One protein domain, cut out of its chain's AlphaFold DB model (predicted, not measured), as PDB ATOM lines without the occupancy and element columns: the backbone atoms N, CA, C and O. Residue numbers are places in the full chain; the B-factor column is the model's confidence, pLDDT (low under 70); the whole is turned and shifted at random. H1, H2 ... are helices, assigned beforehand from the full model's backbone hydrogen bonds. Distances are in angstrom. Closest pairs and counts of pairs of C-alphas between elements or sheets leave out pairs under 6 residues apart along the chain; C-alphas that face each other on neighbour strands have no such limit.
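Overview. This is residues 3 to 39 and 48 to 77 of the 265 residues of a protein of Bos indicus x Bos taurus (UniProt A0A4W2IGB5). Two long, separate helices make a flat, open V: the last part of H1 meets the first part of H2, and the rest of both arms spreads apart. Residues 3 to 21 of H1 and 53 to 77, mostly H2, stand free. The printed part has 67 residues with two named helices, H1 then H2, and no named strand; its class is all helix. It is extended, with a radius of gyration of the C-alphas of 17.9 A and spans of 55 by 42 by 9 A.

Along the chain. H1, residues 3 to 32, is 42.5 A long and begins at C-alpha 3 (13.951, -18.444, -42.967). H2, residues 48 to 75, is 40.5 A long and ends at C-alpha 75 (19.586, -50.309, -58.789).

Arrangement. H1 touches H2 with residues 25 to 29 alone, and H2 touches H1 with residues 48 to 49 alone. The closest C-alphas, of Ser 29 and Pro 48, are 6.1 A apart. The helices run opposite ways at a steep tilt of 40 degrees. Every O i to N i+4 pair is within hydrogen-bond range in H1, and 21 of 24 in H2.

Size, cuts and confidence. The C-alphas farthest apart, of Ile 32 and Ile 77, are 55.0 A apart. Residues 40 to 47 are not printed; C-alphas 39 and 48 are 16.0 A apart across this cut. The mean pLDDT of the printed part is 79.2; residues 3 to 4, 29, 32 to 38 and 75 are under 70.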
ATOM      1  N   CYS A   3      13.271 -17.233 -43.434       57.81
ATOM      2  CA  CYS A   3      13.951 -18.444 -42.967       57.81
ATOM      3  C   CYS A   3      15.258 -18.738 -43.734       57.81
ATOM      4  O   CYS A   3      16.245 -19.148 -43.131       57.81
ATOM      5  N   GLU A   4      15.316 -18.447 -45.039       67.44
ATOM      6  CA  GLU A   4      16.504 -18.726 -45.868       67.44
ATOM      7  C   GLU A   4      17.695 -17.804 -45.561       67.44
ATOM      8  O   GLU A   4      18.849 -18.240 -45.601       67.44
ATOM      9  N   GLY A   5      17.426 -16.545 -45.190       74.12
ATOM     10  CA  GLY A   5      18.462 -15.597 -44.771       74.12
ATOM     11  C   GLY A   5      19.109 -16.004 -43.447       74.12
ATOM     12  O   GLY A   5      20.332 -16.006 -43.328       74.12
ATOM     13  N   PHE A   6      18.299 -16.440 -42.480       79.94
ATOM     14  CA  PHE A   6      18.787 -16.919 -41.187       79.94
ATOM     15  C   PHE A   6      19.631 -18.197 -41.320       79.94
ATOM     16  O   PHE A   6      20.731 -18.266 -40.776       79.94
ATOM     17  N   LEU A   7      19.167 -19.172 -42.109       80.06
ATOM     18  CA  LEU A   7      19.923 -20.394 -42.424       80.06
ATOM     19  C   LEU A   7      21.250 -20.095 -43.134       80.06
ATOM     20  O   LEU A   7      22.266 -20.720 -42.832       80.06
ATOM     21  N   SER A   8      21.266 -19.116 -44.039       81.31
ATOM     22  CA  SER A   8      22.489 -18.697 -44.732       81.31
ATOM     23  C   SER A   8      23.499 -18.053 -43.782       81.31
ATOM     24  O   SER A   8      24.680 -18.395 -43.835       81.31
ATOM     25  N   ILE A   9      23.045 -17.182 -42.875       87.81
ATOM     26  CA  ILE A   9      23.897 -16.559 -41.848       87.81
ATOM     27  C   ILE A   9      24.454 -17.622 -40.899       87.81
ATOM     28  O   ILE A   9      25.654 -17.633 -40.629       87.81
ATOM     29  N   LEU A  10      23.611 -18.555 -40.448       88.50
ATOM     30  CA  LEU A  10      24.027 -19.657 -39.583       88.50
ATOM     31  C   LEU A  10      25.081 -20.537 -40.268       88.50
ATOM     32  O   LEU A  10      26.073 -20.911 -39.646       88.50
ATOM     33  N   ARG A  11      24.903 -20.821 -41.565       86.00
ATOM     34  CA  ARG A  11      25.872 -21.577 -42.364       86.00
ATOM     35  C   ARG A  11      27.200 -20.838 -42.471       86.00
ATOM     36  O   ARG A  11      28.222 -21.453 -42.206       86.00
ATOM     37  N   ILE A  12      27.188 -19.544 -42.809       88.38
ATOM     38  CA  ILE A  12      28.406 -18.720 -42.924       88.38
ATOM     39  C   ILE A  12      29.146 -18.670 -41.587       88.38
ATOM     40  O   ILE A  12      30.360 -18.881 -41.545       88.38
ATOM     41  N   PHE A  13      28.420 -18.431 -40.494       93.19
ATOM     42  CA  PHE A  13      28.996 -18.401 -39.155       93.19
ATOM     43  C   PHE A  13      29.594 -19.763 -38.787       93.19
ATOM     44  O   PHE A  13      30.749 -19.826 -38.375       93.19
ATOM     45  N   GLY A  14      28.860 -20.853 -39.022       89.56
ATOM     46  CA  GLY A  14      29.326 -22.216 -38.774       89.56
ATOM     47  C   GLY A  14      30.572 -22.581 -39.583       89.56
ATOM     48  O   GLY A  14      31.536 -23.091 -39.019       89.56
ATOM     49  N   THR A  15      30.603 -22.268 -40.883       84.62
ATOM     50  CA  THR A  15      31.770 -22.542 -41.739       84.62
ATOM     51  C   THR A  15      32.977 -21.698 -41.351       84.62
ATOM     52  O   THR A  15      34.098 -22.203 -41.346       84.62
ATOM     53  N   THR A  16      32.760 -20.431 -40.987       89.75
ATOM     54  CA  THR A  16      33.842 -19.529 -40.561       89.75
ATOM     55  C   THR A  16      34.414 -19.973 -39.222       89.75
ATOM     56  O   THR A  16      35.628 -20.092 -39.085       89.75
ATOM     57  N   LEU A  17      33.549 -20.285 -38.253       90.12
ATOM     58  CA  LEU A  17      33.954 -20.780 -36.942       90.12
ATOM     59  C   LEU A  17      34.734 -22.090 -37.067       90.12
ATOM     60  O   LEU A  17      35.807 -22.209 -36.488       90.12
ATOM     61  N   PHE A  18      34.243 -23.035 -37.873       84.44
ATOM     62  CA  PHE A  18      34.937 -24.293 -38.142       84.44
ATOM     63  C   PHE A  18      36.321 -24.062 -38.759       84.44
ATOM     64  O   PHE A  18      37.297 -24.641 -38.287       84.44
ATOM     65  N   GLY A  19      36.425 -23.179 -39.760       83.56
ATOM     66  CA  GLY A  19      37.697 -22.822 -40.390       83.56
ATOM     67  C   GLY A  19      38.691 -22.188 -39.413       83.56
ATOM     68  O   GLY A  19      39.861 -22.569 -39.394       83.56
ATOM     69  N   VAL A  20      38.226 -21.278 -38.551       88.44
ATOM     70  CA  VAL A  20      39.056 -20.659 -37.506       88.44
ATOM     71  C   VAL A  20      39.497 -21.697 -36.475       88.44
ATOM     72  O   VAL A  20      40.683 -21.770 -36.176       88.44
ATOM     73  N   SER A  21      38.593 -22.547 -35.974       79.38
ATOM     74  CA  SER A  21      38.940 -23.612 -35.024       79.38
ATOM     75  C   SER A  21      39.967 -24.590 -35.594       79.38
ATOM     76  O   SER A  21      40.893 -24.984 -34.888       79.38
ATOM     77  N   LEU A  22      39.840 -24.937 -36.876       80.31
ATOM     78  CA  LEU A  22      40.813 -25.743 -37.608       80.31
ATOM     79  C   LEU A  22      42.192 -25.087 -37.635       80.31
ATOM     80  O   LEU A  22      43.184 -25.704 -37.250       80.31
ATOM     81  N   LEU A  23      42.246 -23.823 -38.054       83.56
ATOM     82  CA  LEU A  23      43.488 -23.071 -38.194       83.56
ATOM     83  C   LEU A  23      44.166 -22.852 -36.835       83.56
ATOM     84  O   LEU A  23      45.370 -23.059 -36.699       83.56
ATOM     85  N   THR A  24      43.390 -22.532 -35.800       81.31
ATOM     86  CA  THR A  24      43.877 -22.441 -34.420       81.31
ATOM     87  C   THR A  24      44.381 -23.793 -33.912       81.31
ATOM     88  O   THR A  24      45.453 -23.846 -33.316       81.31
ATOM     89  N   GLY A  25      43.672 -24.892 -34.187       73.31
ATOM     90  CA  GLY A  25      44.107 -26.245 -33.835       73.31
ATOM     91  C   GLY A  25      45.417 -26.646 -34.519       73.31
ATOM     92  O   GLY A  25      46.288 -27.233 -33.876       73.31
ATOM     93  N   MET A  26      45.601 -26.275 -35.789       74.44
ATOM     94  CA  MET A  26      46.852 -26.492 -36.525       74.44
ATOM     95  C   MET A  26      48.007 -25.681 -35.930       74.44
ATOM     96  O   MET A  26      49.067 -26.248 -35.674       74.44
ATOM     97  N   ILE A  27      47.796 -24.391 -35.641       78.00
ATOM     98  CA  ILE A  27      48.815 -23.523 -35.028       78.00
ATOM     99  C   ILE A  27      49.194 -24.032 -33.635       78.00
ATOM    100  O   ILE A  27      50.376 -24.166 -33.342       78.00
ATOM    101  N   LEU A  28      48.217 -24.368 -32.787       72.19
ATOM    102  CA  LEU A  28      48.481 -24.901 -31.448       72.19
ATOM    103  C   LEU A  28      49.221 -26.238 -31.510       72.19
ATOM    104  O   LEU A  28      50.170 -26.433 -30.760       72.19
ATOM    105  N   SER A  29      48.851 -27.131 -32.430       67.62
ATOM    106  CA  SER A  29      49.566 -28.401 -32.624       67.62
ATOM    107  C   SER A  29      51.014 -28.181 -33.052       67.62
ATOM    108  O   SER A  29      51.907 -28.869 -32.565       67.62
ATOM    109  N   TYR A  30      51.244 -27.212 -33.940       70.38
ATOM    110  CA  TYR A  30      52.572 -26.871 -34.439       70.38
ATOM    111  C   TYR A  30      53.447 -26.220 -33.361       70.38
ATOM    112  O   TYR A  30      54.614 -26.566 -33.224       70.38
ATOM    113  N   VAL A  31      52.878 -25.307 -32.568       73.25
ATOM    114  CA  VAL A  31      53.597 -24.566 -31.520       73.25
ATOM    115  C   VAL A  31      53.859 -25.430 -30.284       73.25
ATOM    116  O   VAL A  31      54.924 -25.326 -29.686       73.25
ATOM    117  N   ILE A  32      52.906 -26.279 -29.889       69.06
ATOM    118  CA  ILE A  32      53.010 -27.112 -28.678       69.06
ATOM    119  C   ILE A  32      53.781 -28.413 -28.962       69.06
ATOM    120  O   ILE A  32      54.280 -29.043 -28.034       69.06
ATOM    121  N   GLY A  33      53.903 -28.831 -30.227       64.50
ATOM    122  CA  GLY A  33      54.639 -30.042 -30.605       64.50
ATOM    123  C   GLY A  33      54.023 -31.335 -30.059       64.50
ATOM    124  O   GLY A  33      54.706 -32.349 -29.957       64.50
ATOM    125  N   TYR A  34      52.742 -31.311 -29.677       64.94
ATOM    126  CA  TYR A  34      52.076 -32.453 -29.056       64.94
ATOM    127  C   TYR A  34      51.893 -33.583 -30.077       64.94
ATOM    128  O   TYR A  34      51.223 -33.412 -31.097       64.94
ATOM    129  N   GLN A  35      52.482 -34.745 -29.805       66.38
ATOM    130  CA  GLN A  35      52.413 -35.931 -30.657       66.38
ATOM    131  C   GLN A  35      51.801 -37.077 -29.847       66.38
ATOM    132  O   GLN A  35      52.327 -37.442 -28.801       66.38
ATOM    133  N   PHE A  36      50.681 -37.636 -30.311       67.06
ATOM    134  CA  PHE A  36      50.014 -38.755 -29.640       67.06
ATOM    135  C   PHE A  36      50.796 -40.061 -29.798       67.06
ATOM    136  O   PHE A  36      50.863 -40.852 -28.864       67.06
ATOM    137  N   ILE A  37      51.368 -40.293 -30.983       69.00
ATOM    138  CA  ILE A  37      52.173 -41.477 -31.306       69.00
ATOM    139  C   ILE A  37      53.376 -41.003 -32.117       69.00
ATOM    140  O   ILE A  37      53.197 -40.289 -33.103       69.00
ATOM    141  N   HIS A  38      54.586 -41.389 -31.719       68.44
ATOM    142  CA  HIS A  38      55.811 -41.147 -32.478       68.44
ATOM    143  C   HIS A  38      56.696 -42.396 -32.448       68.44
ATOM    144  O   HIS A  38      56.624 -43.188 -31.512       68.44
ATOM    145  N   THR A  39      57.478 -42.600 -33.504       74.50
ATOM    146  CA  THR A  39      58.592 -43.568 -33.495       74.50
ATOM    147  C   THR A  39      59.819 -42.903 -32.868       74.50
ATOM    148  O   THR A  39      59.928 -41.682 -32.957       74.50
ATOM    149  N   PRO A  48      47.635 -33.896 -33.272       72.06
ATOM    150  CA  PRO A  48      46.246 -33.440 -33.379       72.06
ATOM    151  C   PRO A  48      45.811 -33.097 -34.800       72.06
ATOM    152  O   PRO A  48      44.655 -33.320 -35.150       72.06
ATOM    153  N   TYR A  49      46.739 -32.669 -35.658       71.81
ATOM    154  CA  TYR A  49      46.479 -32.537 -37.090       71.81
ATOM    155  C   TYR A  49      46.119 -33.880 -37.751       71.81
ATOM    156  O   TYR A  49      45.118 -33.974 -38.459       71.81
ATOM    157  N   GLY A  50      46.887 -34.941 -37.470       76.00
ATOM    158  CA  GLY A  50      46.603 -36.293 -37.958       76.00
ATOM    159  C   GLY A  50      45.276 -36.836 -37.425       76.00
ATOM    160  O   GLY A  50      44.507 -37.420 -38.184       76.00
ATOM    161  N   ALA A  51      44.960 -36.573 -36.152       79.50
ATOM    162  CA  ALA A  51      43.676 -36.937 -35.552       79.50
ATOM    163  C   ALA A  51      42.494 -36.221 -36.224       79.50
ATOM    164  O   ALA A  51      41.472 -36.847 -36.502       79.50
ATOM    165  N   PHE A  52      42.642 -34.929 -36.535       76.38
ATOM    166  CA  PHE A  52      41.616 -34.169 -37.241       76.38
ATOM    167  C   PHE A  52      41.402 -34.682 -38.669       76.38
ATOM    168  O   PHE A  52      40.262 -34.890 -39.079       76.38
ATOM    169  N   LEU A  53      42.483 -34.932 -39.417       79.12
ATOM    170  CA  LEU A  53      42.396 -35.530 -40.753       79.12
ATOM    171  C   LEU A  53      41.748 -36.917 -40.709       79.12
ATOM    172  O   LEU A  53      40.871 -37.203 -41.520       79.12
ATOM    173  N   ALA A  54      42.124 -37.758 -39.744       82.75
ATOM    174  CA  ALA A  54      41.524 -39.076 -39.565       82.75
ATOM    175  C   ALA A  54      40.021 -38.970 -39.272       82.75
ATOM    176  O   ALA A  54      39.227 -39.660 -39.907       82.75
ATOM    177  N   LEU A  55      39.612 -38.067 -38.375       84.94
ATOM    178  CA  LEU A  55      38.199 -37.800 -38.101       84.94
ATOM    179  C   LEU A  55      37.461 -37.313 -39.354       84.94
ATOM    180  O   LEU A  55      36.362 -37.781 -39.637       84.94
ATOM    181  N   HIS A  56      38.066 -36.405 -40.120       82.62
ATOM    182  CA  HIS A  56      37.494 -35.901 -41.365       82.62
ATOM    183  C   HIS A  56      37.259 -37.029 -42.380       82.62
ATOM    184  O   HIS A  56      36.147 -37.170 -42.887       82.62
ATOM    185  N   VAL A  57      38.260 -37.888 -42.594       85.38
ATOM    186  CA  VAL A  57      38.168 -39.060 -43.478       85.38
ATOM    187  C   VAL A  57      37.126 -40.065 -42.975       85.38
ATOM    188  O   VAL A  57      36.371 -40.621 -43.768       85.38
ATOM    189  N   LEU A  58      37.025 -40.291 -41.661       89.56
ATOM    190  CA  LEU A  58      35.993 -41.159 -41.077       89.56
ATOM    191  C   LEU A  58      34.581 -40.622 -41.339       89.56
ATOM    192  O   LEU A  58      33.692 -41.391 -41.702       89.56
ATOM    193  N   ILE A  59      34.378 -39.311 -41.189       88.19
ATOM    194  CA  ILE A  59      33.095 -38.656 -41.470       88.19
ATOM    195  C   ILE A  59      32.757 -38.751 -42.965       88.19
ATOM    196  O   ILE A  59      31.632 -39.121 -43.303       88.19
ATOM    197  N   GLN A  60      33.716 -38.474 -43.858       86.00
ATOM    198  CA  GLN A  60      33.534 -38.623 -45.308       86.00
ATOM    199  C   GLN A  60      33.143 -40.059 -45.677       86.00
ATOM    200  O   GLN A  60      32.127 -40.265 -46.337       86.00
ATOM    201  N   ASN A  61      33.869 -41.056 -45.163       88.44
ATOM    202  CA  ASN A  61      33.568 -42.470 -45.391       88.44
ATOM    203  C   ASN A  61      32.192 -42.878 -44.849       88.44
ATOM    204  O   ASN A  61      31.497 -43.672 -45.480       88.44
ATOM    205  N   LEU A  62      31.771 -42.339 -43.699       90.25
ATOM    206  CA  LEU A  62      30.441 -42.598 -43.152       90.25
ATOM    207  C   LEU A  62      29.348 -42.051 -44.078       90.25
ATOM    208  O   LEU A  62      28.407 -42.777 -44.395       90.25
ATOM    209  N   PHE A  63      29.470 -40.804 -44.542       89.69
ATOM    210  CA  PHE A  63      28.504 -40.226 -45.477       89.69
ATOM    211  C   PHE A  63      28.496 -40.955 -46.821       89.69
ATOM    212  O   PHE A  63      27.419 -41.310 -47.300       89.69
ATOM    213  N   ALA A  64      29.668 -41.266 -47.376       85.25
ATOM    214  CA  ALA A  64      29.793 -42.057 -48.595       85.25
ATOM    215  C   ALA A  64      29.142 -43.441 -48.435       85.25
ATOM    216  O   ALA A  64      28.401 -43.887 -49.308       85.25
ATOM    217  N   PHE A  65      29.329 -44.107 -47.291       87.12
ATOM    218  CA  PHE A  65      28.703 -45.396 -46.998       87.12
ATOM    219  C   PHE A  65      27.175 -45.310 -46.884       87.12
ATOM    220  O   PHE A  65      26.460 -46.171 -47.412       87.12
ATOM    221  N   LEU A  66      26.660 -44.285 -46.197       88.88
ATOM    222  CA  LEU A  66      25.222 -44.053 -46.064       88.88
ATOM    223  C   LEU A  66      24.580 -43.753 -47.424       88.88
ATOM    224  O   LEU A  66      23.552 -44.356 -47.751       88.88
ATOM    225  N   GLU A  67      25.208 -42.905 -48.244       84.50
ATOM    226  CA  GLU A  67      24.716 -42.599 -49.589       84.50
ATOM    227  C   GLU A  67      24.833 -43.817 -50.504       84.50
ATOM    228  O   GLU A  67      23.875 -44.151 -51.189       84.50
ATOM    229  N   HIS A  68      25.923 -44.584 -50.447       83.56
ATOM    230  CA  HIS A  68      26.060 -45.818 -51.222       83.56
ATOM    231  C   HIS A  68      24.963 -46.842 -50.879       83.56
ATOM    232  O   HIS A  68      24.390 -47.485 -51.763       83.56
ATOM    233  N   ARG A  69      24.602 -46.976 -49.594       84.69
ATOM    234  CA  ARG A  69      23.473 -47.819 -49.165       84.69
ATOM    235  C   ARG A  69      22.132 -47.321 -49.691       84.69
ATOM    236  O   ARG A  69      21.293 -48.141 -50.064       84.69
ATOM    237  N   LYS A  70      21.919 -46.007 -49.721       81.94
ATOM    238  CA  LYS A  70      20.735 -45.404 -50.337       81.94
ATOM    239  C   LYS A  70      20.734 -45.643 -51.848       81.94
ATOM    240  O   LYS A  70      19.702 -46.040 -52.383       81.94
ATOM    241  N   MET A  71      21.894 -45.526 -52.497       78.00
ATOM    242  CA  MET A  71      22.035 -45.661 -53.940       78.00
ATOM    243  C   MET A  71      21.688 -47.066 -54.446       78.00
ATOM    244  O   MET A  71      21.057 -47.223 -55.490       78.00
ATOM    245  N   LYS A  72      21.988 -48.104 -53.651       77.81
ATOM    246  CA  LYS A  72      21.582 -49.491 -53.948       77.81
ATOM    247  C   LYS A  72      20.074 -49.665 -54.141       77.81
ATOM    248  O   LYS A  72      19.673 -50.578 -54.855       77.81
ATOM    249  N   LYS A  73      19.241 -48.799 -53.551       73.81
ATOM    250  CA  LYS A  73      17.785 -48.839 -53.754       73.81
ATOM    251  C   LYS A  73      17.388 -48.443 -55.177       73.81
ATOM    252  O   LYS A  73      16.388 -48.952 -55.669       73.81
ATOM    253  N   TYR A  74      18.163 -47.585 -55.846       73.06
ATOM    254  CA  TYR A  74      17.884 -47.200 -57.232       73.06
ATOM    255  C   TYR A  74      18.189 -48.337 -58.206       73.06
ATOM    256  O   TYR A  74      17.486 -48.477 -59.198       73.06
ATOM    257  N   VAL A  75      19.161 -49.206 -57.904       69.44
ATOM    258  CA  VAL A  75      19.586 -50.309 -58.789       69.44
ATOM    259  C   VAL A  75      18.450 -51.294 -59.095       69.44
ATOM    260  O   VAL A  75      18.384 -51.832 -60.197       69.44
ATOM    261  N   THR A  76      17.516 -51.507 -58.168       72.12
ATOM    262  CA  THR A  76      16.413 -52.468 -58.342       72.12
ATOM    263  C   THR A  76      15.203 -51.910 -59.091       72.12
ATOM    264  O   THR A  76      14.267 -52.656 -59.365       72.12
ATOM    265  N   ILE A  77      15.181 -50.612 -59.399       73.88
ATOM    266  CA  ILE A  77      14.013 -49.968 -60.008       73.88
ATOM    267  C   ILE A  77      14.048 -50.186 -61.528       73.88
ATOM    268  O   ILE A  77      15.070 -49.889 -62.153       73.88
TER     269      ILE A  77